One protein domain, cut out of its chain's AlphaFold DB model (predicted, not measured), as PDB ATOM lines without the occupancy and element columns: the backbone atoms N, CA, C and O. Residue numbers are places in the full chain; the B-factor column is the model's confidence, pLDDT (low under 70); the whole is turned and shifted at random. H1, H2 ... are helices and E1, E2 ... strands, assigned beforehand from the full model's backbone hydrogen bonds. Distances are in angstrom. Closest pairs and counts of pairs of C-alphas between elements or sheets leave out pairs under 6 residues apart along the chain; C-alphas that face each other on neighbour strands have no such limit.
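This is residues 26 to 244 of the 251 residues of the protein "Amidohydrolase 2" of Reticulomyxa filosa (UniProt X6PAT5). Seven parallel strands make a sheet curled like part of a barrel, open between E1 and E7, with helices H4, H5, H6, H7 and H9 round its outside. Short H1 and H2 lie beyond the end where the strands finish. The 219 printed residues, mixed in class, run E1 H1 H2 H3 E2 H4 E3 H5 E4 H6 E5 H7 E6 H8 H9 E7 H10, ten named helices and seven named strands; the sheet's order is E1 to E7. The whole is compact and rounded, radius of gyration of the C-alphas 16.9 A, spans 41 by 38 by 33 A.

Edge strand E1, residues 26 to 31, is parallel to E2, 75 to 82, with N 28 and O 78 within hydrogen-bond range at 2.9 A. H1, 40 to 43, and H2, 45 to 49, are not on the sheet; H3, 64 to 71, only just is not, with 4 pairs of C-alphas within 10 A. E2 bends by 58 degrees at residue 78. Each next strand is parallel to the one before: E3, 108 to 111 (N 110 to O 81, 2.9 A); E4, 136 to 142 (N 137 to O 109, 2.9 A); E5, 179 to 183 (N 181 to O 139, 2.8 A); E6, 204 to 206 (N 205 to O 180, 2.8 A); E7, 233 to 235 (N 234 to O 204, 2.8 A). The strands form strand-helix-strand units, parallel neighbours with helices between; from E2 on, the crossovers are right-handed. H4, 89 to 103, lies over E3, height over the sheet 9.1 A; H7, 186 to 198, lies over E6, height 9.6 A; with the sheet they make two layers. H5, 120 to 131, only grazes the sheet and touches H4 with residues 126 to 130 alone, closest C-alphas Ile 90 and His 130, 6.0 A. H6, 164 to 175, only grazes it. H9, 214 to 227, touches H7, closest C-alphas Pro 186 and Trp 220, 4.6 A, at a shallow tilt of 10 degrees, the same way. H8, 207 to 210, is over none of the strands; H10, 240 to 244, is not on the sheet. Every O i to N i+4 pair is within range in H3, H4, H5 and H10; H2 has 0 of 1 (O i to N i+3: 1 of 2), H6 4 of 8, H7 7 of 9, H9 8 of 10.

E1 begins at C-alpha 26 (46.977, 59.851, 9.577); H10 ends at C-alpha 244 (54.880, 41.866, -2.087). H4 spans 20.7 A and E2 20.2 A.

The printed part has no cut. Links H2 to H3 and E4 to H6 are long. Mean pLDDT of the printed part is 93.8; residues 45 to 46, 48 to 49, 51 to 52 and 242 to 244 are under 70.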
ATOM      1  N   ILE A  26      47.562  60.917  10.400       94.94
ATOM      2  CA  ILE A  26      46.977  59.851   9.577       94.94
ATOM      3  C   ILE A  26      45.658  59.361  10.177       94.94
ATOM      4  O   ILE A  26      45.403  59.536  11.370       94.94
ATOM      5  N   SER A  27      44.843  58.710   9.354       95.06
ATOM      6  CA  SER A  27      43.758  57.836   9.804       95.06
ATOM      7  C   SER A  27      44.058  56.428   9.302       95.06
ATOM      8  O   SER A  27      44.279  56.247   8.104       95.06
ATOM      9  N   ASP A  28      44.085  55.444  10.196       96.88
ATOM     10  CA  ASP A  28      44.274  54.048   9.801       96.88
ATOM     11  C   ASP A  28      42.913  53.389   9.559       96.88
ATOM     12  O   ASP A  28      42.192  53.032  10.487       96.88
ATOM     13  N   ALA A  29      42.531  53.251   8.293       97.00
ATOM     14  CA  ALA A  29      41.235  52.693   7.925       97.00
ATOM     15  C   ALA A  29      41.179  51.153   7.984       97.00
ATOM     16  O   ALA A  29      40.129  50.580   7.672       97.00
ATOM     17  N   HIS A  30      42.284  50.465   8.295       97.56
ATOM     18  CA  HIS A  30      42.325  49.005   8.280       97.56
ATOM     19  C   HIS A  30      43.422  48.456   9.186       97.56
ATOM     20  O   HIS A  30      44.531  48.169   8.732       97.56
ATOM     21  N   PHE A  31      43.049  48.148  10.422       96.38
ATOM     22  CA  PHE A  31      43.871  47.325  11.300       96.38
ATOM     23  C   PHE A  31      43.044  46.216  11.955       96.38
ATOM     24  O   PHE A  31      41.815  46.168  11.844       96.38
ATOM     25  N   HIS A  32      43.747  45.308  12.617       96.38
ATOM     26  CA  HIS A  32      43.179  44.173  13.324       96.38
ATOM     27  C   HIS A  32      43.841  44.058  14.696       96.38
ATOM     28  O   HIS A  32      45.016  44.390  14.844       96.38
ATOM     29  N   LEU A  33      43.097  43.543  15.667       97.50
ATOM     30  CA  LEU A  33      43.594  43.048  16.944       97.50
ATOM     31  C   LEU A  33      43.154  41.597  17.072       97.50
ATOM     32  O   LEU A  33      42.071  41.224  16.619       97.50
ATOM     33  N   TRP A  34      43.996  40.760  17.660       96.44
ATOM     34  CA  TRP A  34      43.707  39.333  17.738       96.44
ATOM     35  C   TRP A  34      44.435  38.671  18.896       96.44
ATOM     36  O   TRP A  34      45.469  39.137  19.375       96.44
ATOM     37  N   ASN A  35      43.917  37.516  19.302       93.81
ATOM     38  CA  ASN A  35      44.614  36.594  20.182       93.81
ATOM     39  C   ASN A  35      44.318  35.136  19.779       93.81
ATOM     40  O   ASN A  35      43.197  34.825  19.371       93.81
ATOM     41  N   PRO A  36      45.276  34.202  19.921       92.44
ATOM     42  CA  PRO A  36      45.069  32.812  19.508       92.44
ATOM     43  C   PRO A  36      43.933  32.073  20.236       92.44
ATOM     44  O   PRO A  36      43.446  31.052  19.753       92.44
ATOM     45  N   GLU A  37      43.505  32.522  21.417       92.50
ATOM     46  CA  GLU A  37      42.408  31.890  22.171       92.50
ATOM     47  C   GLU A  37      41.024  32.187  21.592       92.50
ATOM     48  O   GLU A  37      40.091  31.382  21.728       92.50
ATOM     49  N   SER A  38      40.894  33.334  20.937       94.56
ATOM     50  CA  SER A  38      39.616  33.835  20.447       94.56
ATOM     51  C   SER A  38      39.533  33.895  18.926       94.56
ATOM     52  O   SER A  38      38.431  33.977  18.386       94.56
ATOM     53  N   ASN A  39      40.670  33.772  18.240       93.94
ATOM     54  CA  ASN A  39      40.796  33.768  16.786       93.94
ATOM     55  C   ASN A  39      41.384  32.415  16.325       93.94
ATOM     56  O   ASN A  39      42.601  32.286  16.177       93.94
ATOM     57  N   PRO A  40      40.548  31.378  16.104       89.50
ATOM     58  CA  PRO A  40      41.011  30.006  15.862       89.50
ATOM     59  C   PRO A  40      41.914  29.836  14.635       89.50
ATOM     60  O   PRO A  40      42.733  28.920  14.593       89.50
ATOM     61  N   TRP A  41      41.810  30.728  13.647       86.75
ATOM     62  CA  TRP A  41      42.664  30.704  12.458       86.75
ATOM     63  C   TRP A  41      44.158  30.854  12.800       86.75
ATOM     64  O   TRP A  41      44.990  30.274  12.101       86.75
ATOM     65  N   LEU A  42      44.494  31.506  13.925       87.31
ATOM     66  CA  LEU A  42      45.854  31.616  14.473       87.31
ATOM     67  C   LEU A  42      46.386  30.324  15.111       87.31
ATOM     68  O   LEU A  42      47.538  30.289  15.535       87.31
ATOM     69  N   LYS A  43      45.563  29.275  15.210       82.81
ATOM     70  CA  LYS A  43      45.956  27.933  15.677       82.81
ATOM     71  C   LYS A  43      45.810  26.865  14.591       82.81
ATOM     72  O   LYS A  43      46.103  25.698  14.832       82.81
ATOM     73  N   SER A  44      45.325  27.243  13.412       71.38
ATOM     74  CA  SER A  44      45.050  26.298  12.333       71.38
ATOM     75  C   SER A  44      46.339  25.772  11.691       71.38
ATOM     76  O   SER A  44      47.343  26.478  11.595       71.38
ATOM     77  N   ALA A  45      46.298  24.547  11.158       59.94
ATOM     78  CA  ALA A  45      47.405  23.991  10.371       59.94
ATOM     79  C   ALA A  45      47.742  24.849   9.127       59.94
ATOM     80  O   ALA A  45      48.843  24.772   8.586       59.94
ATOM     81  N   GLY A  46      46.807  25.708   8.700       63.88
ATOM     82  CA  GLY A  46      46.929  26.601   7.551       63.88
ATOM     83  C   GLY A  46      47.760  27.866   7.778       63.88
ATOM     84  O   GLY A  46      47.962  28.602   6.818       63.88
ATOM     85  N   ILE A  47      48.287  28.127   8.981       71.50
ATOM     86  CA  ILE A  47      49.091  29.333   9.282       71.50
ATOM     87  C   ILE A  47      50.272  29.492   8.317       71.50
ATOM     88  O   ILE A  47      50.544  30.595   7.853       71.50
ATOM     89  N   ARG A  48      50.948  28.394   7.960       62.81
ATOM     90  CA  ARG A  48      52.105  28.420   7.045       62.81
ATOM     91  C   ARG A  48      51.720  28.532   5.566       62.81
ATOM     92  O   ARG A  48      52.542  28.939   4.749       62.81
ATOM     93  N   HIS A  49      50.479  28.183   5.227       63.50
ATOM     94  CA  HIS A  49      49.967  28.099   3.855       63.50
ATOM     95  C   HIS A  49      48.778  29.039   3.614       63.50
ATOM     96  O   HIS A  49      47.980  28.813   2.700       63.50
ATOM     97  N   HIS A  50      48.654  30.089   4.428       70.69
ATOM     98  CA  HIS A  50      47.597  31.078   4.296       70.69
ATOM     99  C   HIS A  50      47.773  31.864   2.983       70.69
ATOM    100  O   HIS A  50      48.909  32.094   2.557       70.69
ATOM    101  N   PRO A  51      46.696  32.374   2.358       66.69
ATOM    102  CA  PRO A  51      46.797  33.219   1.161       66.69
ATOM    103  C   PRO A  51      47.683  34.467   1.330       66.69
ATOM    104  O   PRO A  51      48.182  35.015   0.353       66.69
ATOM    105  N   ALA A  52      47.904  34.902   2.574       68.75
ATOM    106  CA  ALA A  52      48.793  36.010   2.940       68.75
ATOM    107  C   ALA A  52      50.261  35.579   3.204       68.75
ATOM    108  O   ALA A  52      51.097  36.402   3.587       68.75
ATOM    109  N   GLY A  53      50.590  34.304   2.977       74.00
ATOM    110  CA  GLY A  53      51.886  33.680   3.256       74.00
ATOM    111  C   GLY A  53      51.976  33.079   4.659       74.00
ATOM    112  O   GLY A  53      50.966  32.892   5.325       74.00
ATOM    113  N   ASP A  54      53.200  32.786   5.107       80.44
ATOM    114  CA  ASP A  54      53.438  32.268   6.458       80.44
ATOM    115  C   ASP A  54      53.044  33.297   7.530       80.44
ATOM    116  O   ASP A  54      53.652  34.370   7.637       80.44
ATOM    117  N   LEU A  55      52.014  32.951   8.302       83.19
ATOM    118  CA  LEU A  55      51.450  33.730   9.398       83.19
ATOM    119  C   LEU A  55      52.018  33.341  10.768       83.19
ATOM    120  O   LEU A  55      51.574  33.879  11.779       83.19
ATOM    121  N   THR A  56      53.014  32.453  10.836       86.19
ATOM    122  CA  THR A  56      53.654  32.067  12.107       86.19
ATOM    123  C   THR A  56      54.118  33.284  12.922       86.19
ATOM    124  O   THR A  56      53.849  33.314  14.123       86.19
ATOM    125  N   PRO A  57      54.710  34.345  12.326       87.38
ATOM    126  CA  PRO A  57      55.122  35.531  13.085       87.38
ATOM    127  C   PRO A  57      53.974  36.305  13.750       87.38
ATOM    128  O   PRO A  57      54.211  37.053  14.698       87.38
ATOM    129  N   VAL A  58      52.741  36.146  13.253       88.44
ATOM    130  CA  VAL A  58      51.543  36.811  13.791       88.44
ATOM    131  C   VAL A  58      50.677  35.886  14.650       88.44
ATOM    132  O   VAL A  58      49.693  36.350  15.217       88.44
ATOM    133  N   ALA A  59      51.060  34.611  14.811       90.06
ATOM    134  CA  ALA A  59      50.392  33.594  15.636       90.06
ATOM    135  C   ALA A  59      50.570  33.822  17.154       90.06
ATOM    136  O   ALA A  59      50.915  32.919  17.912       90.06
ATOM    137  N   ARG A  60      50.346  35.056  17.604       93.62
ATOM    138  CA  ARG A  60      50.476  35.527  18.987       93.62
ATOM    139  C   ARG A  60      49.429  36.599  19.270       93.62
ATOM    140  O   ARG A  60      48.761  37.065  18.353       93.62
ATOM    141  N   ASN A  61      49.292  37.000  20.530       96.19
ATOM    142  CA  ASN A  61      48.492  38.174  20.870       96.19
ATOM    143  C   ASN A  61      49.055  39.430  20.179       96.19
ATOM    144  O   ASN A  61      50.275  39.620  20.168       96.19
ATOM    145  N   TYR A  62      48.165  40.252  19.626       97.19
ATOM    146  CA  TYR A  62      48.443  41.593  19.119       97.19
ATOM    147  C   TYR A  62      47.308  42.511  19.580       97.19
ATOM    148  O   TYR A  62      46.159  42.361  19.150       97.19
ATOM    149  N   ASP A  63      47.622  43.410  20.512       96.94
ATOM    150  CA  ASP A  63      46.642  44.231  21.223       96.94
ATOM    151  C   ASP A  63      46.773  45.728  20.918       96.94
ATOM    152  O   ASP A  63      47.635  46.181  20.162       96.94
ATOM    153  N   ILE A  64      45.865  46.519  21.498       97.12
ATOM    154  CA  ILE A  64      45.802  47.960  21.242       97.12
ATOM    155  C   ILE A  64      47.034  48.708  21.761       97.12
ATOM    156  O   ILE A  64      47.402  49.728  21.184       97.12
ATOM    157  N   VAL A  65      47.686  48.215  22.819       96.81
ATOM    158  CA  VAL A  65      48.870  48.860  23.398       96.81
ATOM    159  C   VAL A  65      50.052  48.685  22.454       96.81
ATOM    160  O   VAL A  65      50.762  49.654  22.168       96.81
ATOM    161  N   GLU A  66      50.229  47.479  21.916       97.44
ATOM    162  CA  GLU A  66      51.240  47.204  20.899       97.44
ATOM    163  C   GLU A  66      50.973  47.989  19.606       97.44
ATOM    164  O   GLU A  66      51.865  48.688  19.124       97.44
ATOM    165  N   TYR A  67      49.733  47.991  19.103       96.94
ATOM    166  CA  TYR A  67      49.342  48.807  17.946       96.94
ATOM    167  C   TYR A  67      49.641  50.302  18.160       96.94
ATOM    168  O   TYR A  67      50.210  50.977  17.292       96.94
ATOM    169  N   GLN A  68      49.301  50.844  19.333       94.81
ATOM    170  CA  GLN A  68      49.610  52.230  19.678       94.81
ATOM    171  C   GLN A  68      51.120  52.472  19.715       94.81
ATOM    172  O   GLN A  68      51.578  53.502  19.228       94.81
ATOM    173  N   GLN A  69      51.907  51.528  20.238       96.06
ATOM    174  CA  GLN A  69      53.366  51.608  20.246       96.06
ATOM    175  C   GLN A  69      53.955  51.659  18.831       96.06
ATOM    176  O   GLN A  69      54.791  52.523  18.557       96.06
ATOM    177  N   GLU A  70      53.511  50.793  17.925       94.44
ATOM    178  CA  GLU A  70      53.996  50.751  16.539       94.44
ATOM    179  C   GLU A  70      53.594  51.997  15.735       94.44
ATOM    180  O   GLU A  70      54.347  52.490  14.884       94.44
ATOM    181  N   SER A  71      52.422  52.551  16.043       94.19
ATOM    182  CA  SER A  71      51.905  53.766  15.414       94.19
ATOM    183  C   SER A  71      52.429  55.061  16.044       94.19
ATOM    184  O   SER A  71      52.183  56.128  15.481       94.19
ATOM    185  N   LYS A  72      53.249  55.012  17.115       93.62
ATOM    186  CA  LYS A  72      53.824  56.197  17.798       93.62
ATOM    187  C   LYS A  72      54.559  57.159  16.869       93.62
ATOM    188  O   LYS A  72      54.711  58.319  17.235       93.62
ATOM    189  N   LYS A  73      55.051  56.726  15.708       93.75
ATOM    190  CA  LYS A  73      55.699  57.604  14.711       93.75
ATOM    191  C   LYS A  73      54.719  58.507  13.942       93.75
ATOM    192  O   LYS A  73      55.153  59.421  13.246       93.75
ATOM    193  N   TYR A  74      53.420  58.271  14.085       94.88
ATOM    194  CA  TYR A  74      52.341  59.054  13.496       94.88
ATOM    195  C   TYR A  74      51.487  59.709  14.583       94.88
ATOM    196  O   TYR A  74      51.526  59.318  15.750       94.88
ATOM    197  N   THR A  75      50.698  60.701  14.185       94.50
ATOM    198  CA  THR A  75      49.560  61.168  14.979       94.50
ATOM    199  C   THR A  75      48.321  60.482  14.421       94.50
ATOM    200  O   THR A  75      47.911  60.771  13.296       94.50
ATOM    201  N   LEU A  76      47.744  59.543  15.171       93.69
ATOM    202  CA  LEU A  76      46.496  58.889  14.786       93.69
ATOM    203  C   LEU A  76      45.318  59.823  15.075       93.69
ATOM    204  O   LEU A  76      45.035  60.132  16.227       93.69
ATOM    205  N   SER A  77      44.639  60.266  14.019       94.69
ATOM    206  CA  SER A  77      43.372  61.009  14.124       94.69
ATOM    207  C   SER A  77      42.180  60.081  14.343       94.69
ATOM    208  O   SER A  77      41.251  60.424  15.064       94.69
ATOM    209  N   ALA A  78      42.213  58.909  13.709       96.00
ATOM    210  CA  ALA A  78      41.215  57.867  13.850       96.00
ATOM    211  C   ALA A  78      41.795  56.516  13.422       96.00
ATOM    212  O   ALA A  78      42.711  56.470  12.592       96.00
ATOM    213  N   CYS A  79      41.227  55.420  13.921       97.62
ATOM    214  CA  CYS A  79      41.439  54.106  13.322       97.62
ATOM    215  C   CYS A  79      40.169  53.251  13.266       97.62
ATOM    216  O   CYS A  79      39.257  53.407  14.084       97.62
ATOM    217  N   VAL A  80      40.116  52.354  12.281       98.56
ATOM    218  CA  VAL A  80      38.988  51.452  12.026       98.56
ATOM    219  C   VAL A  80      39.452  50.004  12.134       98.56
ATOM    220  O   VAL A  80      40.286  49.546  11.349       98.56
ATOM    221  N   HIS A  81      38.891  49.290  13.107       98.62
ATOM    222  CA  HIS A  81      39.140  47.868  13.289       98.62
ATOM    223  C   HIS A  81      38.230  47.050  12.377       98.62
ATOM    224  O   HIS A  81      37.015  47.261  12.354       98.62
ATOM    225  N   ILE A  82      38.809  46.078  11.677       98.44
ATOM    226  CA  ILE A  82      38.077  45.138  10.827       98.44
ATOM    227  C   ILE A  82      38.064  43.770  11.503       98.44
ATOM    228  O   ILE A  82      39.111  43.316  11.953       98.44
ATOM    229  N   GLN A  83      36.903  43.114  11.583       97.00
ATOM    230  CA  GLN A  83      36.730  41.820  12.260       97.00
ATOM    231  C   GLN A  83      37.874  40.848  11.944       97.00
ATOM    232  O   GLN A  83      38.235  40.667  10.782       97.00
ATOM    233  N   ALA A  84      38.451  40.216  12.955       95.12
ATOM    234  CA  ALA A  84      39.623  39.355  12.829       95.12
ATOM    235  C   ALA A  84      39.241  37.865  12.873       95.12
ATOM    236  O   ALA A  84      39.991  37.044  13.391       95.12
ATOM    237  N   ALA A  85      38.059  37.500  12.366       93.00
ATOM    238  CA  ALA A  85      37.499  36.143  12.434       93.00
ATOM    239  C   ALA A  85      37.497  35.571  13.866       93.00
ATOM    240  O   ALA A  85      37.907  34.436  14.121       93.00
ATOM    241  N   HIS A  86      37.062  36.403  14.815       95.44
ATOM    242  CA  HIS A  86      36.828  35.999  16.193       95.44
ATOM    243  C   HIS A  86      35.705  34.953  16.260       95.44
ATOM    244  O   HIS A  86      34.712  35.050  15.537       95.44
ATOM    245  N   LYS A  87      35.818  33.980  17.170       95.06
ATOM    246  CA  LYS A  87      34.820  32.902  17.359       95.06
ATOM    247  C   LYS A  87      33.413  33.399  17.725       95.06
ATOM    248  O   LYS A  87      32.439  32.678  17.563       95.06
ATOM    249  N   ASN A  88      33.315  34.624  18.235       97.44
ATOM    250  CA  ASN A  88      32.064  35.315  18.541       97.44
ATOM    251  C   ASN A  88      32.173  36.780  18.101       97.44
ATOM    252  O   ASN A  88      32.853  37.569  18.756       97.44
ATOM    253  N   SER A  89      31.528  37.147  16.994       97.31
ATOM    254  CA  SER A  89      31.697  38.492  16.436       97.31
ATOM    255  C   SER A  89      31.112  39.595  17.322       97.31
ATOM    256  O   SER A  89      31.698  40.668  17.409       97.31
ATOM    257  N   ILE A  90      30.001  39.351  18.020       98.50
ATOM    258  CA  ILE A  90      29.400  40.360  18.910       98.50
ATOM    259  C   ILE A  90      30.325  40.628  20.101       98.50
ATOM    260  O   ILE A  90      30.525  41.778  20.485       98.50
ATOM    261  N   GLN A  91      30.943  39.579  20.653       98.38
ATOM    262  CA  GLN A  91      31.935  39.725  21.718       98.38
ATOM    263  C   GLN A  91      33.166  40.514  21.251       98.38
ATOM    264  O   GLN A  91      33.692  41.322  22.012       98.38
ATOM    265  N   GLU A  92      33.608  40.312  20.005       98.50
ATOM    266  CA  GLU A  92      34.682  41.106  19.402       98.50
ATOM    267  C   GLU A  92      34.304  42.593  19.353       98.50
ATOM    268  O   GLU A  92      35.057  43.431  19.848       98.50
ATOM    269  N   THR A  93      33.107  42.931  18.864       98.81
ATOM    270  CA  THR A  93      32.607  44.317  18.850       98.81
ATOM    271  C   THR A  93      32.521  44.918  20.253       98.81
ATOM    272  O   THR A  93      32.996  46.033  20.469       98.81
ATOM    273  N   ALA A  94      31.990  44.178  21.232       98.69
ATOM    274  CA  ALA A  94      31.881  44.636  22.618       98.69
ATOM    275  C   ALA A  94      33.253  44.927  23.254       98.69
ATOM    276  O   ALA A  94      33.449  45.939  23.937       98.69
ATOM    277  N   MET A  95      34.222  44.045  23.001       98.44
ATOM    278  CA  MET A  95      35.600  44.203  23.454       98.44
ATOM    279  C   MET A  95      36.236  45.448  22.826       98.44
ATOM    280  O   MET A  95      36.782  46.277  23.550       98.44
ATOM    281  N   LEU A  96      36.091  45.641  21.513       98.69
ATOM    282  CA  LEU A  96      36.615  46.812  20.801       98.69
ATOM    283  C   LEU A  96      35.983  48.123  21.283       98.69
ATOM    284  O   LEU A  96      36.698  49.108  21.464       98.69
ATOM    285  N   GLN A  97      34.677  48.139  21.559       98.81
ATOM    286  CA  GLN A  97      34.026  49.308  22.160       98.81
ATOM    287  C   GLN A  97      34.621  49.626  23.538       98.81
ATOM    288  O   GLN A  97      34.885  50.786  23.853       98.81
ATOM    289  N   SER A  98      34.895  48.601  24.346       98.62
ATOM    290  CA  SER A  98      35.533  48.778  25.656       98.62
ATOM    291  C   SER A  98      36.961  49.325  25.531       98.62
ATOM    292  O   SER A  98      37.377  50.153  26.344       98.62
ATOM    293  N   LEU A  99      37.705  48.920  24.493       98.44
ATOM    294  CA  LEU A  99      39.019  49.493  24.187       98.44
ATOM    295  C   LEU A  99      38.913  50.969  23.797       98.44
ATOM    296  O   LEU A  99      39.717  51.762  24.282       98.44
ATOM    297  N   TYR A 100      37.901  51.360  23.017       98.44
ATOM    298  CA  TYR A 100      37.673  52.772  22.713       98.44
ATOM    299  C   TYR A 100      37.406  53.587  23.976       98.44
ATOM    300  O   TYR A 100      38.049  54.612  24.187       98.44
ATOM    301  N   ASN A 101      36.530  53.100  24.853       98.44
ATOM    302  CA  ASN A 101      36.199  53.794  26.097       98.44
ATOM    303  C   ASN A 101      37.437  54.003  26.993       98.44
ATOM    304  O   ASN A 101      37.506  54.985  27.726       98.44
ATOM    305  N   LYS A 102      38.418  53.092  26.929       98.25
ATOM    306  CA  LYS A 102      39.644  53.148  27.738       98.25
ATOM    307  C   LYS A 102      40.801  53.904  27.075       98.25
ATOM    308  O   LYS A 102      41.536  54.606  27.762       98.25
ATOM    309  N   TYR A 103      41.001  53.724  25.772       96.50
ATOM    310  CA  TYR A 103      42.201  54.165  25.047       96.50
ATOM    311  C   TYR A 103      41.914  55.174  23.925       96.50
ATOM    312  O   TYR A 103      42.853  55.646  23.284       96.50
ATOM    313  N   GLY A 104      40.644  55.489  23.655       96.19
ATOM    314  CA  GLY A 104      40.209  56.384  22.576       96.19
ATOM    315  C   GLY A 104      40.184  55.753  21.179       96.19
ATOM    316  O   GLY A 104      39.908  56.451  20.204       96.19
ATOM    317  N   PHE A 105      40.453  54.446  21.062       96.44
ATOM    318  CA  PHE A 105      40.522  53.707  19.797       96.44
ATOM    319  C   PHE A 105      39.973  52.273  19.932       96.44
ATOM    320  O   PHE A 105      40.183  51.658  20.979       96.44
ATOM    321  N   PRO A 106      39.349  51.699  18.880       98.06
ATOM    322  CA  PRO A 106      39.116  52.271  17.546       98.06
ATOM    323  C   PRO A 106      37.894  53.198  17.462       98.06
ATOM    324  O   PRO A 106      36.934  53.048  18.209       98.06
ATOM    325  N   ASN A 107      37.901  54.119  16.495       97.88
ATOM    326  CA  ASN A 107      36.791  55.048  16.218       97.88
ATOM    327  C   ASN A 107      35.730  54.448  15.281       97.88
ATOM    328  O   ASN A 107      34.646  55.007  15.130       97.88
ATOM    329  N   GLY A 108      36.053  53.335  14.620       98.56
ATOM    330  CA  GLY A 108      35.122  52.562  13.809       98.56
ATOM    331  C   GLY A 108      35.357  51.068  13.989       98.56
ATOM    332  O   GLY A 108      36.500  50.611  14.034       98.56
ATOM    333  N   ILE A 109      34.271  50.310  14.084       98.88
ATOM    334  CA  ILE A 109      34.282  48.858  14.222       98.88
ATOM    335  C   ILE A 109      33.483  48.268  13.063       98.88
ATOM    336  O   ILE A 109      32.298  48.569  12.893       98.88
ATOM    337  N   ILE A 110      34.148  47.426  12.279       98.88
ATOM    338  CA  ILE A 110      33.539  46.621  11.226       98.88
ATOM    339  C   ILE A 110      33.470  45.180  11.727       98.88
ATOM    340  O   ILE A 110      34.499  44.521  11.860       98.88
ATOM    341  N   GLY A 111      32.265  44.711  12.045       98.62
ATOM    342  CA  GLY A 111      32.018  43.375  12.592       98.62
ATOM    343  C   GLY A 111      31.763  42.320  11.515       98.62
ATOM    344  O   GLY A 111      32.030  42.527  10.332       98.62
ATOM    345  N   TYR A 112      31.221  41.179  11.926       98.56
ATOM    346  CA  TYR A 112      30.785  40.103  11.042       98.56
ATOM    347  C   TYR A 112      29.343  39.706  11.367       98.56
ATOM    348  O   TYR A 112      28.972  39.530  12.530       98.56
ATOM    349  N   VAL A 113      28.549  39.527  10.315       98.31
ATOM    350  CA  VAL A 113      27.251  38.849  10.346       98.31
ATOM    351  C   VAL A 113      27.165  37.983   9.093       98.31
ATOM    352  O   VAL A 113      27.517  38.437   8.003       98.31
ATOM    353  N   CYS A 114      26.706  36.739   9.237       96.88
ATOM    354  CA  CYS A 114      26.546  35.846   8.098       96.88
ATOM    355  C   CYS A 114      25.356  36.292   7.230       96.88
ATOM    356  O   CYS A 114      24.206  36.108   7.614       96.88
ATOM    357  N   LEU A 115      25.614  36.854   6.047       97.88
ATOM    358  CA  LEU A 115      24.569  37.240   5.089       97.88
ATOM    359  C   LEU A 115      23.994  36.063   4.282       97.88
ATOM    360  O   LEU A 115      23.064  36.268   3.510       97.88
ATOM    361  N   LEU A 116      24.524  34.851   4.452       97.06
ATOM    362  CA  LEU A 116      24.014  33.630   3.813       97.06
ATOM    363  C   LEU A 116      23.028  32.853   4.699       97.06
ATOM    364  O   LEU A 116      22.584  31.782   4.311       97.06
ATOM    365  N   ASP A 117      22.700  33.363   5.888       97.06
ATOM    366  CA  ASP A 117      21.683  32.752   6.742       97.06
ATOM    367  C   ASP A 117      20.289  32.923   6.112       97.06
ATOM    368  O   ASP A 117      19.843  34.043   5.837       97.06
ATOM    369  N   GLU A 118      19.603  31.802   5.882       97.56
ATOM    370  CA  GLU A 118      18.249  31.753   5.317       97.56
ATOM    371  C   GLU A 118      17.206  32.401   6.246       97.56
ATOM    372  O   GLU A 118      16.160  32.887   5.798       97.56
ATOM    373  N   ASN A 119      17.499  32.489   7.547       98.25
ATOM    374  CA  ASN A 119      16.679  33.203   8.511       98.25
ATOM    375  C   ASN A 119      17.064  34.692   8.570       98.25
ATOM    376  O   ASN A 119      17.805  35.147   9.441       98.25
ATOM    377  N   THR A 120      16.488  35.500   7.676       98.50
ATOM    378  CA  THR A 120      16.704  36.962   7.642       98.50
ATOM    379  C   THR A 120      16.433  37.655   8.990       98.50
ATOM    380  O   THR A 120      17.132  38.604   9.340       98.50
ATOM    381  N   SER A 121      15.468  37.178   9.785       98.50
ATOM    382  CA  SER A 121      15.196  37.738  11.119       98.50
ATOM    383  C   SER A 121      16.341  37.469  12.101       98.50
ATOM    384  O   SER A 121      16.638  38.310  12.955       98.50
ATOM    385  N   HIS A 122      17.021  36.325  11.965       98.62
ATOM    386  CA  HIS A 122      18.245  36.045  12.712       98.62
ATOM    387  C   HIS A 122      19.357  37.021  12.305       98.62
ATOM    388  O   HIS A 122      19.976  37.618  13.193       98.62
ATOM    389  N   VAL A 123      19.571  37.247  11.006       98.75
ATOM    390  CA  VAL A 123      20.565  38.213  10.493       98.75
ATOM    391  C   VAL A 123      20.323  39.610  11.058       98.75
ATOM    392  O   VAL A 123      21.239  40.232  11.600       98.75
ATOM    393  N   GLU A 124      19.082  40.093  10.990       98.75
ATOM    394  CA  GLU A 124      18.707  41.404  11.520       98.75
ATOM    395  C   GLU A 124      18.937  41.494  13.036       98.75
ATOM    396  O   GLU A 124      19.452  42.495  13.535       98.75
ATOM    397  N   THR A 125      18.634  40.424  13.774       98.75
ATOM    398  CA  THR A 125      18.903  40.349  15.217       98.75
ATOM    399  C   THR A 125      20.402  40.450  15.521       98.75
ATOM    400  O   THR A 125      20.791  41.199  16.416       98.75
ATOM    401  N   GLN A 126      21.261  39.771  14.751       98.69
ATOM    402  CA  GLN A 126      22.719  39.878  14.910       98.69
ATOM    403  C   GLN A 126      23.227  41.293  14.625       98.69
ATOM    404  O   GLN A 126      24.043  41.811  15.385       98.69
ATOM    405  N   LEU A 127      22.716  41.949  13.576       98.81
ATOM    406  CA  LEU A 127      23.046  43.349  13.292       98.81
ATOM    407  C   LEU A 127      22.656  44.258  14.461       98.81
ATOM    408  O   LEU A 127      23.461  45.085  14.881       98.81
ATOM    409  N   ARG A 128      21.462  44.076  15.039       98.69
ATOM    410  CA  ARG A 128      21.003  44.870  16.192       98.69
ATOM    411  C   ARG A 128      21.889  44.711  17.425       98.69
ATOM    412  O   ARG A 128      22.094  45.697  18.127       98.69
ATOM    413  N   TYR A 129      22.437  43.522  17.674       98.75
ATOM    414  CA  TYR A 129      23.397  43.336  18.766       98.75
ATOM    415  C   TYR A 129      24.688  44.128  18.555       98.75
ATOM    416  O   TYR A 129      25.230  44.664  19.515       98.75
ATOM    417  N   HIS A 130      25.161  44.247  17.314       98.81
ATOM    418  CA  HIS A 130      26.316  45.087  17.000       98.81
ATOM    419  C   HIS A 130      26.001  46.586  17.073       98.81
ATOM    420  O   HIS A 130      26.800  47.351  17.603       98.81
ATOM    421  N   ILE A 131      24.832  47.006  16.581       98.56
ATOM    422  CA  ILE A 131      24.387  48.415  16.570       98.56
ATOM    423  C   ILE A 131      24.269  48.998  17.986       98.56
ATOM    424  O   ILE A 131      24.367  50.207  18.157       98.56
ATOM    425  N   ALA A 132      24.112  48.154  19.009       98.38
ATOM    426  CA  ALA A 132      24.124  48.583  20.406       98.38
ATOM    427  C   ALA A 132      25.472  49.186  20.866       98.38
ATOM    428  O   ALA A 132      25.539  49.725  21.968       98.38
ATOM    429  N   PHE A 133      26.535  49.095  20.059       98.75
ATOM    430  CA  PHE A 133      27.843  49.677  20.349       98.75
ATOM    431  C   PHE A 133      28.107  50.914  19.479       98.75
ATOM    432  O   PHE A 133      28.137  50.833  18.251       98.75
ATOM    433  N   ASP A 134      28.365  52.052  20.129       98.31
ATOM    434  CA  ASP A 134      28.431  53.380  19.503       98.31
ATOM    435  C   ASP A 134      29.410  53.505  18.337       98.31
ATOM    436  O   ASP A 134      29.172  54.312  17.440       98.31
ATOM    437  N   ASN A 135      30.504  52.740  18.318       98.69
ATOM    438  CA  ASN A 135      31.510  52.783  17.253       98.69
ATOM    439  C   ASN A 135      31.299  51.742  16.151       98.69
ATOM    440  O   ASN A 135      32.114  51.664  15.231       98.69
ATOM    441  N   PHE A 136      30.226  50.951  16.189       98.88
ATOM    442  CA  PHE A 136      29.904  50.018  15.115       98.88
ATOM    443  C   PHE A 136      29.466  50.765  13.847       98.88
ATOM    444  O   PHE A 136      28.606  51.646  13.890       98.88
ATOM    445  N   ARG A 137      30.088  50.456  12.703       98.81
ATOM    446  CA  ARG A 137      29.864  51.187  11.437       98.81
ATOM    447  C   ARG A 137      29.504  50.302  10.254       98.81
ATOM    448  O   ARG A 137      29.054  50.819   9.237       98.81
ATOM    449  N   GLY A 138      29.677  48.991  10.366       98.75
ATOM    450  CA  GLY A 138      29.424  48.096   9.249       98.75
ATOM    451  C   GLY A 138      29.875  46.674   9.500       98.75
ATOM    452  O   GLY A 138      30.305  46.322  10.599       98.75
ATOM    453  N   ILE A 139      29.799  45.857   8.457       98.81
ATOM    454  CA  ILE A 139      30.279  44.476   8.491       98.81
ATOM    455  C   ILE A 139      31.266  44.201   7.364       98.81
ATOM    456  O   ILE A 139      31.211  44.831   6.310       98.81
ATOM    457  N   ARG A 140      32.133  43.212   7.571       98.50
ATOM    458  CA  ARG A 140      32.901  42.558   6.514       98.50
ATOM    459  C   ARG A 140      32.360  41.151   6.325       98.50
ATOM    460  O   ARG A 140      32.229  40.414   7.299       98.50
ATOM    461  N   PHE A 141      32.141  40.763   5.076       95.69
ATOM    462  CA  PHE A 141      31.963  39.365   4.694       95.69
ATOM    463  C   PHE A 141      33.045  39.028   3.663       95.69
ATOM    464  O   PHE A 141      33.085  39.621   2.586       95.69
ATOM    465  N   MET A 142      33.952  38.112   4.007       94.38
ATOM    466  CA  MET A 142      35.025  37.690   3.105       94.38
ATOM    467  C   MET A 142      34.457  36.724   2.063       94.38
ATOM    468  O   MET A 142      33.958  35.656   2.402       94.38
ATOM    469  N   LEU A 143      34.494  37.133   0.799       95.44
ATOM    470  CA  LEU A 143      33.895  36.421  -0.333       95.44
ATOM    471  C   LEU A 143      34.956  35.807  -1.251       95.44
ATOM    472  O   LEU A 143      34.604  35.233  -2.279       95.44
ATOM    473  N   ASP A 144      36.240  35.929  -0.899       92.25
ATOM    474  CA  ASP A 144      37.356  35.346  -1.639       92.25
ATOM    475  C   ASP A 144      37.116  33.849  -1.875       92.25
ATOM    476  O   ASP A 144      37.030  33.058  -0.931       92.25
ATOM    477  N   TYR A 145      37.009  33.453  -3.140       93.31
ATOM    478  CA  TYR A 145      36.802  32.062  -3.525       93.31
ATOM    479  C   TYR A 145      37.770  31.658  -4.631       93.31
ATOM    480  O   TYR A 145      37.868  32.323  -5.660       93.31
ATOM    481  N   HIS A 146      38.450  30.528  -4.448       91.19
ATOM    482  CA  HIS A 146      39.289  29.925  -5.476       91.19
ATOM    483  C   HIS A 146      38.787  28.519  -5.822       91.19
ATOM    484  O   HIS A 146      38.697  27.648  -4.957       91.19
ATOM    485  N   GLU A 147      38.547  28.259  -7.109       89.06
ATOM    486  CA  GLU A 147      37.960  26.998  -7.589       89.06
ATOM    487  C   GLU A 147      38.761  25.762  -7.181       89.06
ATOM    488  O   GLU A 147      38.192  24.772  -6.744       89.06
ATOM    489  N   LYS A 148      40.093  25.817  -7.281       88.50
ATOM    490  CA  LYS A 148      40.957  24.636  -7.085       88.50
ATOM    491  C   LYS A 148      41.686  24.560  -5.741       88.50
ATOM    492  O   LYS A 148      42.323  23.554  -5.465       88.50
ATOM    493  N   LYS A 149      41.680  25.631  -4.946       86.50
ATOM    494  CA  LYS A 149      42.565  25.777  -3.779       86.50
ATOM    495  C   LYS A 149      41.722  26.086  -2.562       86.50
ATOM    496  O   LYS A 149      41.355  27.234  -2.343       86.50
ATOM    497  N   GLU A 150      41.399  25.052  -1.802       84.81
ATOM    498  CA  GLU A 150      40.540  25.152  -0.621       84.81
ATOM    499  C   GLU A 150      41.120  26.100   0.436       84.81
ATOM    500  O   GLU A 150      40.417  26.965   0.942       84.81
ATOM    501  N   ASN A 151      42.441  26.070   0.650       80.38
ATOM    502  CA  ASN A 151      43.146  27.014   1.528       80.38
ATOM    503  C   ASN A 151      43.086  28.483   1.058       80.38
ATOM    504  O   ASN A 151      43.581  29.371   1.750       80.38
ATOM    505  N   ARG A 152      42.516  28.745  -0.123       84.81
ATOM    506  CA  ARG A 152      42.253  30.072  -0.689       84.81
ATOM    507  C   ARG A 152      40.757  30.396  -0.756       84.81
ATOM    508  O   ARG A 152      40.364  31.269  -1.519       84.81
ATOM    509  N   ARG A 153      39.913  29.712   0.013       89.38
ATOM    510  CA  ARG A 153      38.482  30.017   0.126       89.38
ATOM    511  C   ARG A 153      38.196  30.647   1.489       89.38
ATOM    512  O   ARG A 153      38.692  30.181   2.509       89.38
ATOM    513  N   GLN A 154      37.435  31.735   1.494       89.75
ATOM    514  CA  GLN A 154      36.854  32.365   2.690       89.75
ATOM    515  C   GLN A 154      35.328  32.196   2.737       89.75
ATOM    516  O   GLN A 154      34.683  32.517   3.731       89.75
ATOM    517  N   THR A 155      34.755  31.668   1.658       91.00
ATOM    518  CA  THR A 155      33.363  31.257   1.537       91.00
ATOM    519  C   THR A 155      33.317  29.905   0.832       91.00
ATOM    520  O   THR A 155      34.180  29.608   0.008       91.00
ATOM    521  N   GLU A 156      32.310  29.087   1.128       88.38
ATOM    522  CA  GLU A 156      32.144  27.772   0.494       88.38
ATOM    523  C   GLU A 156      31.530  27.857  -0.909       88.38
ATOM    524  O   GLU A 156      31.613  26.909  -1.689       88.38
ATOM    525  N   SER A 157      30.927  28.997  -1.262       89.69
ATOM    526  CA  SER A 157      30.190  29.154  -2.514       89.69
ATOM    527  C   SER A 157      30.857  30.164  -3.457       89.69
ATOM    528  O   SER A 157      30.980  31.336  -3.091       89.69
ATOM    529  N   PRO A 158      31.199  29.778  -4.708       88.25
ATOM    530  CA  PRO A 158      31.726  30.710  -5.716       88.25
ATOM    531  C   PRO A 158      30.725  31.807  -6.089       88.25
ATOM    532  O   PRO A 158      31.103  32.855  -6.612       88.25
ATOM    533  N   VAL A 159      29.440  31.557  -5.830       91.25
ATOM    534  CA  VAL A 159      28.317  32.423  -6.196       91.25
ATOM    535  C   VAL A 159      27.663  33.075  -4.980       91.25
ATOM    536  O   VAL A 159      26.623  33.701  -5.134       91.25
ATOM    537  N   ALA A 160      28.258  32.973  -3.782       93.25
ATOM    538  CA  ALA A 160      27.706  33.532  -2.540       93.25
ATOM    539  C   ALA A 160      27.173  34.963  -2.731       93.25
ATOM    540  O   ALA A 160      26.019  35.250  -2.414       93.25
ATOM    541  N   MET A 161      27.995  35.818  -3.347       94.69
ATOM    542  CA  MET A 161      27.715  37.234  -3.597       94.69
ATOM    543  C   MET A 161      26.522  37.490  -4.528       94.69
ATOM    544  O   MET A 161      25.923  38.553  -4.441       94.69
ATOM    545  N   THR A 162      26.180  36.552  -5.414       93.94
ATOM    546  CA  THR A 162      25.104  36.713  -6.408       93.94
ATOM    547  C   THR A 162      23.816  35.991  -6.017       93.94
ATOM    548  O   THR A 162      22.833  36.039  -6.756       93.94
ATOM    549  N   THR A 163      23.788  35.315  -4.864       96.88
ATOM    550  CA  THR A 163      22.590  34.595  -4.415       96.88
ATOM    551  C   THR A 163      21.469  35.551  -3.974       96.88
ATOM    552  O   THR A 163      21.739  36.598  -3.373       96.88
ATOM    553  N   PRO A 164      20.186  35.192  -4.190       97.56
ATOM    554  CA  PRO A 164      19.061  35.997  -3.716       97.56
ATOM    555  C   PRO A 164      19.067  36.223  -2.201       97.56
ATOM    556  O   PRO A 164      18.756  37.330  -1.757       97.56
ATOM    557  N   ILE A 165      19.451  35.212  -1.410       98.00
ATOM    558  CA  ILE A 165      19.508  35.324   0.054       98.00
ATOM    559  C   ILE A 165      20.558  36.346   0.501       98.00
ATOM    560  O   ILE A 165      20.253  37.214   1.322       98.00
ATOM    561  N   PHE A 166      21.741  36.342  -0.124       98.06
ATOM    562  CA  PHE A 166      22.784  37.328   0.149       98.06
ATOM    563  C   PHE A 166      22.292  38.747  -0.143       98.06
ATOM    564  O   PHE A 166      22.389  39.622   0.714       98.06
ATOM    565  N   HIS A 167      21.687  38.976  -1.313       98.19
ATOM    566  CA  HIS A 167      21.134  40.286  -1.671       98.19
ATOM    567  C   HIS A 167      19.985  40.719  -0.749       98.19
ATOM    568  O   HIS A 167      19.878  41.903  -0.425       98.19
ATOM    569  N   LYS A 168      19.120  39.789  -0.328       98.44
ATOM    570  CA  LYS A 168      18.024  40.059   0.615       98.44
ATOM    571  C   LYS A 168      18.568  40.537   1.959       98.44
ATOM    572  O   LYS A 168      18.121  41.564   2.461       98.44
ATOM    573  N   ASN A 169      19.553  39.829   2.503       98.62
ATOM    574  CA  ASN A 169      20.159  40.146   3.792       98.62
ATOM    575  C   ASN A 169      21.061  41.391   3.720       98.62
ATOM    576  O   ASN A 169      21.048  42.206   4.638       98.62
ATOM    577  N   LEU A 170      21.781  41.604   2.614       98.56
ATOM    578  CA  LEU A 170      22.624  42.786   2.396       98.56
ATOM    579  C   LEU A 170      21.823  44.096   2.482       98.56
ATOM    580  O   LEU A 170      22.303  45.071   3.057       98.56
ATOM    581  N   LYS A 171      20.572  44.111   1.996       98.19
ATOM    582  CA  LYS A 171      19.682  45.287   2.081       98.19
ATOM    583  C   LYS A 171      19.450  45.770   3.513       98.19
ATOM    584  O   LYS A 171      19.216  46.965   3.701       98.19
ATOM    585  N   LEU A 172      19.560  44.894   4.516       98.62
ATOM    586  CA  LEU A 172      19.442  45.282   5.925       98.62
ATOM    587  C   LEU A 172      20.495  46.320   6.326       98.62
ATOM    588  O   LEU A 172      20.217  47.148   7.184       98.62
ATOM    589  N   LEU A 173      21.673  46.337   5.693       98.69
ATOM    590  CA  LEU A 173      22.705  47.323   6.021       98.69
ATOM    591  C   LEU A 173      22.238  48.750   5.728       98.69
ATOM    592  O   LEU A 173      22.441  49.639   6.549       98.69
ATOM    593  N   SER A 174      21.521  48.954   4.619       97.62
ATOM    594  CA  SER A 174      20.969  50.270   4.281       97.62
ATOM    595  C   SER A 174      19.921  50.762   5.281       97.62
ATOM    596  O   SER A 174      19.863  51.954   5.568       97.62
ATOM    597  N   LYS A 175      19.136  49.848   5.873       97.81
ATOM    598  CA  LYS A 175      18.139  50.167   6.910       97.81
ATOM    599  C   LYS A 175      18.779  50.798   8.152       97.81
ATOM    600  O   LYS A 175      18.121  51.565   8.845       97.81
ATOM    601  N   TYR A 176      20.043  50.475   8.420       98.06
ATOM    602  CA  TYR A 176      20.780  50.906   9.609       98.06
ATOM    603  C   TYR A 176      21.974  51.822   9.294       98.06
ATOM    604  O   TYR A 176      22.812  52.029  10.166       98.06
ATOM    605  N   ASP A 177      22.072  52.350   8.067       98.06
ATOM    606  CA  ASP A 177      23.208  53.158   7.585       98.06
ATOM    607  C   ASP A 177      24.593  52.491   7.780       98.06
ATOM    608  O   ASP A 177      25.611  53.138   8.034       98.06
ATOM    609  N   LEU A 178      24.649  51.166   7.650       98.75
ATOM    610  CA  LEU A 178      25.871  50.381   7.818       98.75
ATOM    611  C   LEU A 178      26.648  50.245   6.502       98.75
ATOM    612  O   LEU A 178      26.064  50.076   5.428       98.75
ATOM    613  N   SER A 179      27.981  50.266   6.584       98.75
ATOM    614  CA  SER A 179      28.857  49.961   5.448       98.75
ATOM    615  C   SER A 179      29.073  48.457   5.261       98.75
ATOM    616  O   SER A 179      28.923  47.656   6.188       98.75
ATOM    617  N   PHE A 180      29.487  48.085   4.052       98.81
ATOM    618  CA  PHE A 180      29.947  46.742   3.722       98.81
ATOM    619  C   PHE A 180      31.409  46.777   3.271       98.81
ATOM    620  O   PHE A 180      31.733  47.300   2.201       98.81
ATOM    621  N   ASP A 181      32.294  46.198   4.073       98.69
ATOM    622  CA  ASP A 181      33.684  45.965   3.700       98.69
ATOM    623  C   ASP A 181      33.759  44.739   2.778       98.69
ATOM    624  O   ASP A 181      33.503  43.603   3.185       98.69
ATOM    625  N   LEU A 182      34.119  44.985   1.519       97.31
ATOM    626  CA  LEU A 182      34.165  44.011   0.439       97.31
ATOM    627  C   LEU A 182      35.579  43.437   0.303       97.31
ATOM    628  O   LEU A 182      36.521  44.151  -0.046       97.31
ATOM    629  N   GLN A 183      35.713  42.131   0.525       95.75
ATOM    630  CA  GLN A 183      36.950  41.388   0.298       95.75
ATOM    631  C   GLN A 183      36.690  40.244  -0.684       95.75
ATOM    632  O   GLN A 183      35.862  39.374  -0.414       95.75
ATOM    633  N   VAL A 184      37.356  40.304  -1.836       95.69
ATOM    634  CA  VAL A 184      37.197  39.398  -2.978       95.69
ATOM    635  C   VAL A 184      38.512  39.286  -3.753       95.69
ATOM    636  O   VAL A 184      39.336  40.208  -3.716       95.69
ATOM    637  N   TYR A 185      38.661  38.218  -4.544       95.12
ATOM    638  CA  TYR A 185      39.725  38.126  -5.545       95.12
ATOM    639  C   TYR A 185      39.444  38.997  -6.782       95.12
ATOM    640  O   TYR A 185      38.283  39.296  -7.080       95.12
ATOM    641  N   PRO A 186      40.483  39.348  -7.570       95.69
ATOM    642  CA  PRO A 186      40.330  40.094  -8.819       95.69
ATOM    643  C   PRO A 186      39.284  39.540  -9.788       95.69
ATOM    644  O   PRO A 186      38.515  40.306 -10.365       95.69
ATOM    645  N   SER A 187      39.223  38.216  -9.945       94.88
ATOM    646  CA  SER A 187      38.257  37.522 -10.809       94.88
ATOM    647  C   SER A 187      36.796  37.746 -10.410       94.88
ATOM    648  O   SER A 187      35.906  37.616 -11.246       94.88
ATOM    649  N   GLN A 188      36.533  38.139  -9.163       96.88
ATOM    650  CA  GLN A 188      35.187  38.376  -8.640       96.88
ATOM    651  C   GLN A 188      34.783  39.864  -8.675       96.88
ATOM    652  O   GLN A 188      33.610  40.177  -8.462       96.88
ATOM    653  N   LEU A 189      35.703  40.794  -8.973       97.69
ATOM    654  CA  LEU A 189      35.441  42.242  -8.909       97.69
ATOM    655  C   LEU A 189      34.352  42.716  -9.883       97.69
ATOM    656  O   LEU A 189      33.602  43.630  -9.550       97.69
ATOM    657  N   SER A 190      34.220  42.095 -11.058       97.25
ATOM    658  CA  SER A 190      33.153  42.444 -12.009       97.25
ATOM    659  C   SER A 190      31.763  42.138 -11.442       97.25
ATOM    660  O   SER A 190      30.867  42.974 -11.529       97.25
ATOM    661  N   ASN A 191      31.595  40.985 -10.786       96.88
ATOM    662  CA  ASN A 191      30.342  40.646 -10.103       96.88
ATOM    663  C   ASN A 191      30.108  41.560  -8.893       96.88
ATOM    664  O   ASN A 191      28.974  41.947  -8.619       96.88
ATOM    665  N   ALA A 192      31.180  41.952  -8.199       97.69
ATOM    666  CA  ALA A 192      31.079  42.896  -7.097       97.69
ATOM    667  C   ALA A 192      30.594  44.274  -7.566       97.69
ATOM    668  O   ALA A 192      29.746  44.866  -6.908       97.69
ATOM    669  N   ALA A 193      31.046  44.757  -8.728       98.19
ATOM    670  CA  ALA A 193      30.555  46.008  -9.306       98.19
ATOM    671  C   ALA A 193      29.048  45.961  -9.607       98.19
ATOM    672  O   ALA A 193      28.333  46.913  -9.301       98.19
ATOM    673  N   VAL A 194      28.547  44.834 -10.132       97.88
ATOM    674  CA  VAL A 194      27.103  44.625 -10.351       97.88
ATOM    675  C   VAL A 194      26.333  44.693  -9.030       97.88
ATOM    676  O   VAL A 194      25.316  45.380  -8.946       97.88
ATOM    677  N   MET A 195      26.832  44.033  -7.979       97.81
ATOM    678  CA  MET A 195      26.236  44.103  -6.642       97.81
ATOM    679  C   MET A 195      26.242  45.540  -6.097       97.81
ATOM    680  O   MET A 195      25.209  46.011  -5.626       97.81
ATOM    681  N   CYS A 196      27.370  46.248  -6.175       98.19
ATOM    682  CA  CYS A 196      27.485  47.618  -5.674       98.19
ATOM    683  C   CYS A 196      26.510  48.573  -6.376       98.19
ATOM    684  O   CYS A 196      25.849  49.362  -5.699       98.19
ATOM    685  N   ALA A 197      26.369  48.453  -7.699       97.94
ATOM    686  CA  ALA A 197      25.416  49.236  -8.482       97.94
ATOM    687  C   ALA A 197      23.954  48.911  -8.126       97.94
ATOM    688  O   ALA A 197      23.117  49.811  -8.066       97.94
ATOM    689  N   ALA A 198      23.642  47.640  -7.846       97.69
ATOM    690  CA  ALA A 198      22.296  47.202  -7.470       97.69
ATOM    691  C   ALA A 198      21.857  47.665  -6.067       97.69
ATOM    692  O   ALA A 198      20.660  47.658  -5.772       97.69
ATOM    693  N   HIS A 199      22.798  48.067  -5.206       98.00
ATOM    694  CA  HIS A 199      22.540  48.537  -3.838       98.00
ATOM    695  C   HIS A 199      23.182  49.908  -3.593       98.00
ATOM    696  O   HIS A 199      23.986  50.086  -2.677       98.00
ATOM    697  N   SER A 200      22.828  50.893  -4.420       97.19
ATOM    698  CA  SER A 200      23.406  52.250  -4.404       97.19
ATOM    699  C   SER A 200      23.264  53.003  -3.071       97.19
ATOM    700  O   SER A 200      23.988  53.962  -2.821       97.19
ATOM    701  N   ASN A 201      22.364  52.559  -2.191       97.19
ATOM    702  CA  ASN A 201      22.143  53.100  -0.851       97.19
ATOM    703  C   ASN A 201      23.058  52.501   0.236       97.19
ATOM    704  O   ASN A 201      22.964  52.902   1.394       97.19
ATOM    705  N   ILE A 202      23.929  51.547  -0.106       98.50
ATOM    706  CA  ILE A 202      24.925  50.969   0.806       98.50
ATOM    707  C   ILE A 202      26.304  51.506   0.438       98.50
ATOM    708  O   ILE A 202      26.691  51.492  -0.729       98.50
ATOM    709  N   ARG A 203      27.073  51.934   1.445       98.62
ATOM    710  CA  ARG A 203      28.490  52.281   1.276       98.62
ATOM    711  C   ARG A 203      29.318  51.004   1.214       98.62
ATOM    712  O   ARG A 203      29.419  50.289   2.213       98.62
ATOM    713  N   PHE A 204      29.936  50.740   0.072       98.81
ATOM    714  CA  PHE A 204      30.852  49.618  -0.106       98.81
ATOM    715  C   PHE A 204      32.292  50.086   0.021       98.81
ATOM    716  O   PHE A 204      32.679  51.103  -0.554       98.81
ATOM    717  N   VAL A 205      33.106  49.328   0.747       98.62
ATOM    718  CA  VAL A 205      34.522  49.638   0.937       98.62
ATOM    719  C   VAL A 205      35.365  48.453   0.492       98.62
ATOM    720  O   VAL A 205      35.430  47.429   1.161       98.62
ATOM    721  N   VAL A 206      36.004  48.581  -0.667       98.25
ATOM    722  CA  VAL A 206      36.876  47.560  -1.254       98.25
ATOM    723  C   VAL A 206      38.165  47.470  -0.440       98.25
ATOM    724  O   VAL A 206      38.944  48.428  -0.371       98.25
ATOM    725  N   ASN A 207      38.418  46.301   0.141       96.75
ATOM    726  CA  ASN A 207      39.626  46.028   0.909       96.75
ATOM    727  C   ASN A 207      40.831  45.781   0.002       96.75
ATOM    728  O   ASN A 207      40.708  45.231  -1.092       96.75
ATOM    729  N   HIS A 208      42.019  46.166   0.479       95.06
ATOM    730  CA  HIS A 208      43.309  45.839  -0.141       95.06
ATOM    731  C   HIS A 208      43.395  46.177  -1.637       95.06
ATOM    732  O   HIS A 208      44.010  45.448  -2.414       95.06
ATOM    733  N   MET A 209      42.743  47.268  -2.050       95.38
ATOM    734  CA  MET A 209      42.612  47.684  -3.451       95.38
ATOM    735  C   MET A 209      41.974  46.630  -4.368       95.38
ATOM    736  O   MET A 209      42.237  46.652  -5.560       95.38
ATOM    737  N   GLY A 210      41.179  45.687  -3.859       95.00
ATOM    738  CA  GLY A 210      40.658  44.564  -4.652       95.00
ATOM    739  C   GLY A 210      41.714  43.490  -4.932       95.00
ATOM    740  O   GLY A 210      41.604  42.764  -5.915       95.00
ATOM    741  N   LEU A 211      42.756  43.444  -4.096       93.06
ATOM    742  CA  LEU A 211      43.822  42.447  -4.073       93.06
ATOM    743  C   LEU A 211      44.487  42.227  -5.452       93.06
ATOM    744  O   LEU A 211      44.321  41.159  -6.029       93.06
ATOM    745  N   PRO A 212      45.245  43.199  -6.002       92.56
ATOM    746  CA  PRO A 212      45.871  43.107  -7.331       92.56
ATOM    747  C   PRO A 212      46.913  41.977  -7.441       92.56
ATOM    748  O   PRO A 212      48.120  42.192  -7.303       92.56
ATOM    749  N   LEU A 213      46.451  40.754  -7.697       88.75
ATOM    750  CA  LEU A 213      47.297  39.582  -7.897       88.75
ATOM    751  C   LEU A 213      47.956  39.631  -9.281       88.75
ATOM    752  O   LEU A 213      47.303  39.899 -10.287       88.75
ATOM    753  N   LYS A 214      49.261  39.335  -9.343       87.12
ATOM    754  CA  LYS A 214      50.074  39.461 -10.569       87.12
ATOM    755  C   LYS A 214      49.499  38.694 -11.764       87.12
ATOM    756  O   LYS A 214      49.517  39.207 -12.879       87.12
ATOM    757  N   ASN A 215      48.983  37.494 -11.525       88.81
ATOM    758  CA  ASN A 215      48.401  36.613 -12.536       88.81
ATOM    759  C   ASN A 215      46.938  36.950 -12.891       88.81
ATOM    760  O   ASN A 215      46.396  36.351 -13.813       88.81
ATOM    761  N   GLU A 216      46.308  37.910 -12.206       92.50
ATOM    762  CA  GLU A 216      44.923  38.345 -12.454       92.50
ATOM    763  C   GLU A 216      44.822  39.870 -12.664       92.50
ATOM    764  O   GLU A 216      43.771  40.484 -12.476       92.50
ATOM    765  N   MET A 217      45.921  40.518 -13.070       94.88
ATOM    766  CA  MET A 217      45.971  41.977 -13.242       94.88
ATOM    767  C   MET A 217      44.986  42.510 -14.290       94.88
ATOM    768  O   MET A 217      44.576  43.666 -14.199       94.88
ATOM    769  N   SER A 218      44.617  41.708 -15.294       97.56
ATOM    770  CA  SER A 218      43.622  42.107 -16.300       97.56
ATOM    771  C   SER A 218      42.230  42.222 -15.673       97.56
ATOM    772  O   SER A 218      41.603  43.282 -15.742       97.56
ATOM    773  N   GLN A 219      41.808  41.172 -14.963       97.69
ATOM    774  CA  GLN A 219      40.557  41.118 -14.209       97.69
ATOM    775  C   GLN A 219      40.519  42.216 -13.146       97.69
ATOM    776  O   GLN A 219      39.517  42.914 -13.017       97.69
ATOM    777  N   TRP A 220      41.641  42.438 -12.455       97.62
ATOM    778  CA  TRP A 220      41.773  43.518 -11.484       97.62
ATOM    779  C   TRP A 220      41.516  44.894 -12.109       97.62
ATOM    780  O   TRP A 220      40.660  45.636 -11.632       97.62
ATOM    781  N   ARG A 221      42.210  45.234 -13.207       98.06
ATOM    782  CA  ARG A 221      42.038  46.534 -13.884       98.06
ATOM    783  C   ARG A 221      40.608  46.728 -14.373       98.06
ATOM    784  O   ARG A 221      40.052  47.811 -14.201       98.06
ATOM    785  N   GLN A 222      40.019  45.695 -14.973       98.38
ATOM    786  CA  GLN A 222      38.639  45.737 -15.445       98.38
ATOM    787  C   GLN A 222      37.663  45.942 -14.282       98.38
ATOM    788  O   GLN A 222      36.832  46.847 -14.335       98.38
ATOM    789  N   GLY A 223      37.798  45.152 -13.219       98.25
ATOM    790  CA  GLY A 223      36.949  45.218 -12.038       98.25
ATOM    791  C   GLY A 223      37.026  46.562 -11.319       98.25
ATOM    792  O   GLY A 223      35.993  47.155 -11.025       98.25
ATOM    793  N   ILE A 224      38.231  47.101 -11.112       98.12
ATOM    794  CA  ILE A 224      38.413  48.435 -10.517       98.12
ATOM    795  C   ILE A 224      37.816  49.530 -11.404       98.12
ATOM    796  O   ILE A 224      37.182  50.445 -10.883       98.12
ATOM    797  N   LYS A 225      37.949  49.431 -12.734       98.44
ATOM    798  CA  LYS A 225      37.297  50.374 -13.655       98.44
ATOM    799  C   LYS A 225      35.773  50.333 -13.512       98.44
ATOM    800  O   LYS A 225      35.155  51.391 -13.450       98.44
ATOM    801  N   LEU A 226      35.174  49.146 -13.418       98.50
ATOM    802  CA  LEU A 226      33.729  49.005 -13.205       98.50
ATOM    803  C   LEU A 226      33.296  49.569 -11.844       98.50
ATOM    804  O   LEU A 226      32.355  50.352 -11.780       98.50
ATOM    805  N   LEU A 227      34.024  49.240 -10.774       98.31
ATOM    806  CA  LEU A 227      33.760  49.752  -9.425       98.31
ATOM    807  C   LEU A 227      33.895  51.276  -9.339       98.31
ATOM    808  O   LEU A 227      33.123  51.911  -8.632       98.31
ATOM    809  N   SER A 228      34.825  51.877 -10.088       97.69
ATOM    810  CA  SER A 228      35.002  53.337 -10.118       97.69
ATOM    811  C   SER A 228      33.812  54.101 -10.707       97.69
ATOM    812  O   SER A 228      33.709  55.305 -10.498       97.69
ATOM    813  N   ALA A 229      32.907  53.418 -11.418       97.81
ATOM    814  CA  ALA A 229      31.665  54.005 -11.914       97.81
ATOM    815  C   ALA A 229      30.539  54.021 -10.858       97.81
ATOM    816  O   ALA A 229      29.490  54.610 -11.100       97.81
ATOM    817  N   CYS A 230      30.727  53.368  -9.705       97.88
ATOM    818  CA  CYS A 230      29.760  53.338  -8.608       97.88
ATOM    819  C   CYS A 230      30.091  54.424  -7.570       97.88
ATOM    820  O   CYS A 230      31.103  54.337  -6.878       97.88
ATOM    821  N   GLU A 231      29.221  55.426  -7.408       97.44
ATOM    822  CA  GLU A 231      29.436  56.547  -6.467       97.44
ATOM    823  C   GLU A 231      29.445  56.123  -4.987       97.44
ATOM    824  O   GLU A 231      29.979  56.821  -4.125       97.44
ATOM    825  N   ASN A 232      28.864  54.964  -4.681       98.31
ATOM    826  CA  ASN A 232      28.786  54.387  -3.343       98.31
ATOM    827  C   ASN A 232      29.969  53.462  -2.996       98.31
ATOM    828  O   ASN A 232      29.937  52.805  -1.951       98.31
ATOM    829  N   VAL A 233      31.001  53.395  -3.847       98.69
ATOM    830  CA  VAL A 233      32.182  52.545  -3.656       98.69
ATOM    831  C   VAL A 233      33.409  53.367  -3.265       98.69
ATOM    832  O   VAL A 233      33.782  54.340  -3.913       98.69
ATOM    833  N   TYR A 234      34.097  52.900  -2.228       98.38
ATOM    834  CA  TYR A 234      35.357  53.438  -1.728       98.38
ATOM    835  C   TYR A 234      36.425  52.344  -1.747       98.38
ATOM    836  O   TYR A 234      36.107  51.158  -1.679       98.38
ATOM    837  N   VAL A 235      37.703  52.717  -1.811       97.62
ATOM    838  CA  VAL A 235      38.815  51.754  -1.869       97.62
ATOM    839  C   VAL A 235      39.823  52.033  -0.760       97.62
ATOM    840  O   VAL A 235      40.341  53.144  -0.641       97.62
ATOM    841  N   LYS A 236      40.149  51.006   0.031       96.81
ATOM    842  CA  LYS A 236      41.232  51.052   1.018       96.81
ATOM    843  C   LYS A 236      42.562  50.688   0.367       96.81
ATOM    844  O   LYS A 236      42.740  49.592  -0.169       96.81
ATOM    845  N   PHE A 237      43.529  51.587   0.500       93.88
ATOM    846  CA  PHE A 237      44.928  51.350   0.148       93.88
ATOM    847  C   PHE A 237      45.631  50.647   1.318       93.88
ATOM    848  O   PHE A 237      46.361  51.264   2.089       93.88
ATOM    849  N   SER A 238      45.354  49.352   1.482       91.31
ATOM    850  CA  SER A 238      45.848  48.515   2.586       91.31
ATOM    851  C   SER A 238      46.391  47.167   2.080       91.31
ATOM    852  O   SER A 238      46.383  46.896   0.881       91.31
ATOM    853  N   GLY A 239      46.899  46.311   2.977       83.38
ATOM    854  CA  GLY A 239      47.293  44.933   2.633       83.38
ATOM    855  C   GLY A 239      48.575  44.794   1.800       83.38
ATOM    856  O   GLY A 239      48.853  43.726   1.267       83.38
ATOM    857  N   TRP A 240      49.395  45.843   1.697       76.69
ATOM    858  CA  TRP A 240      50.597  45.858   0.850       76.69
ATOM    859  C   TRP A 240      51.577  44.682   1.058       76.69
ATOM    860  O   TRP A 240      52.090  44.164   0.062       76.69
ATOM    861  N   PRO A 241      51.842  44.193   2.291       71.75
ATOM    862  CA  PRO A 241      52.680  43.006   2.485       71.75
ATOM    863  C   PRO A 241      52.145  41.742   1.793       71.75
ATOM    864  O   PRO A 241      52.948  40.928   1.340       71.75
ATOM    865  N   MET A 242      50.819  41.606   1.645       68.81
ATOM    866  CA  MET A 242      50.189  40.484   0.933       68.81
ATOM    867  C   MET A 242      50.514  40.508  -0.567       68.81
ATOM    868  O   MET A 242      50.596  39.462  -1.199       68.81
ATOM    869  N   LEU A 243      50.755  41.697  -1.132       67.50
ATOM    870  CA  LEU A 243      51.050  41.899  -2.557       67.50
ATOM    871  C   LEU A 243      52.540  41.731  -2.898       67.50
ATOM    872  O   LEU A 243      52.905  41.546  -4.059       67.50
ATOM    873  N   LYS A 244      53.423  41.823  -1.895       61.41
ATOM    874  CA  LYS A 244      54.880  41.866  -2.087       61.41
ATOM    875  C   LYS A 244      55.565  40.498  -2.167       61.41
ATOM    876  O   LYS A 244      56.711  40.445  -2.616       61.41
TER     877      LYS A 244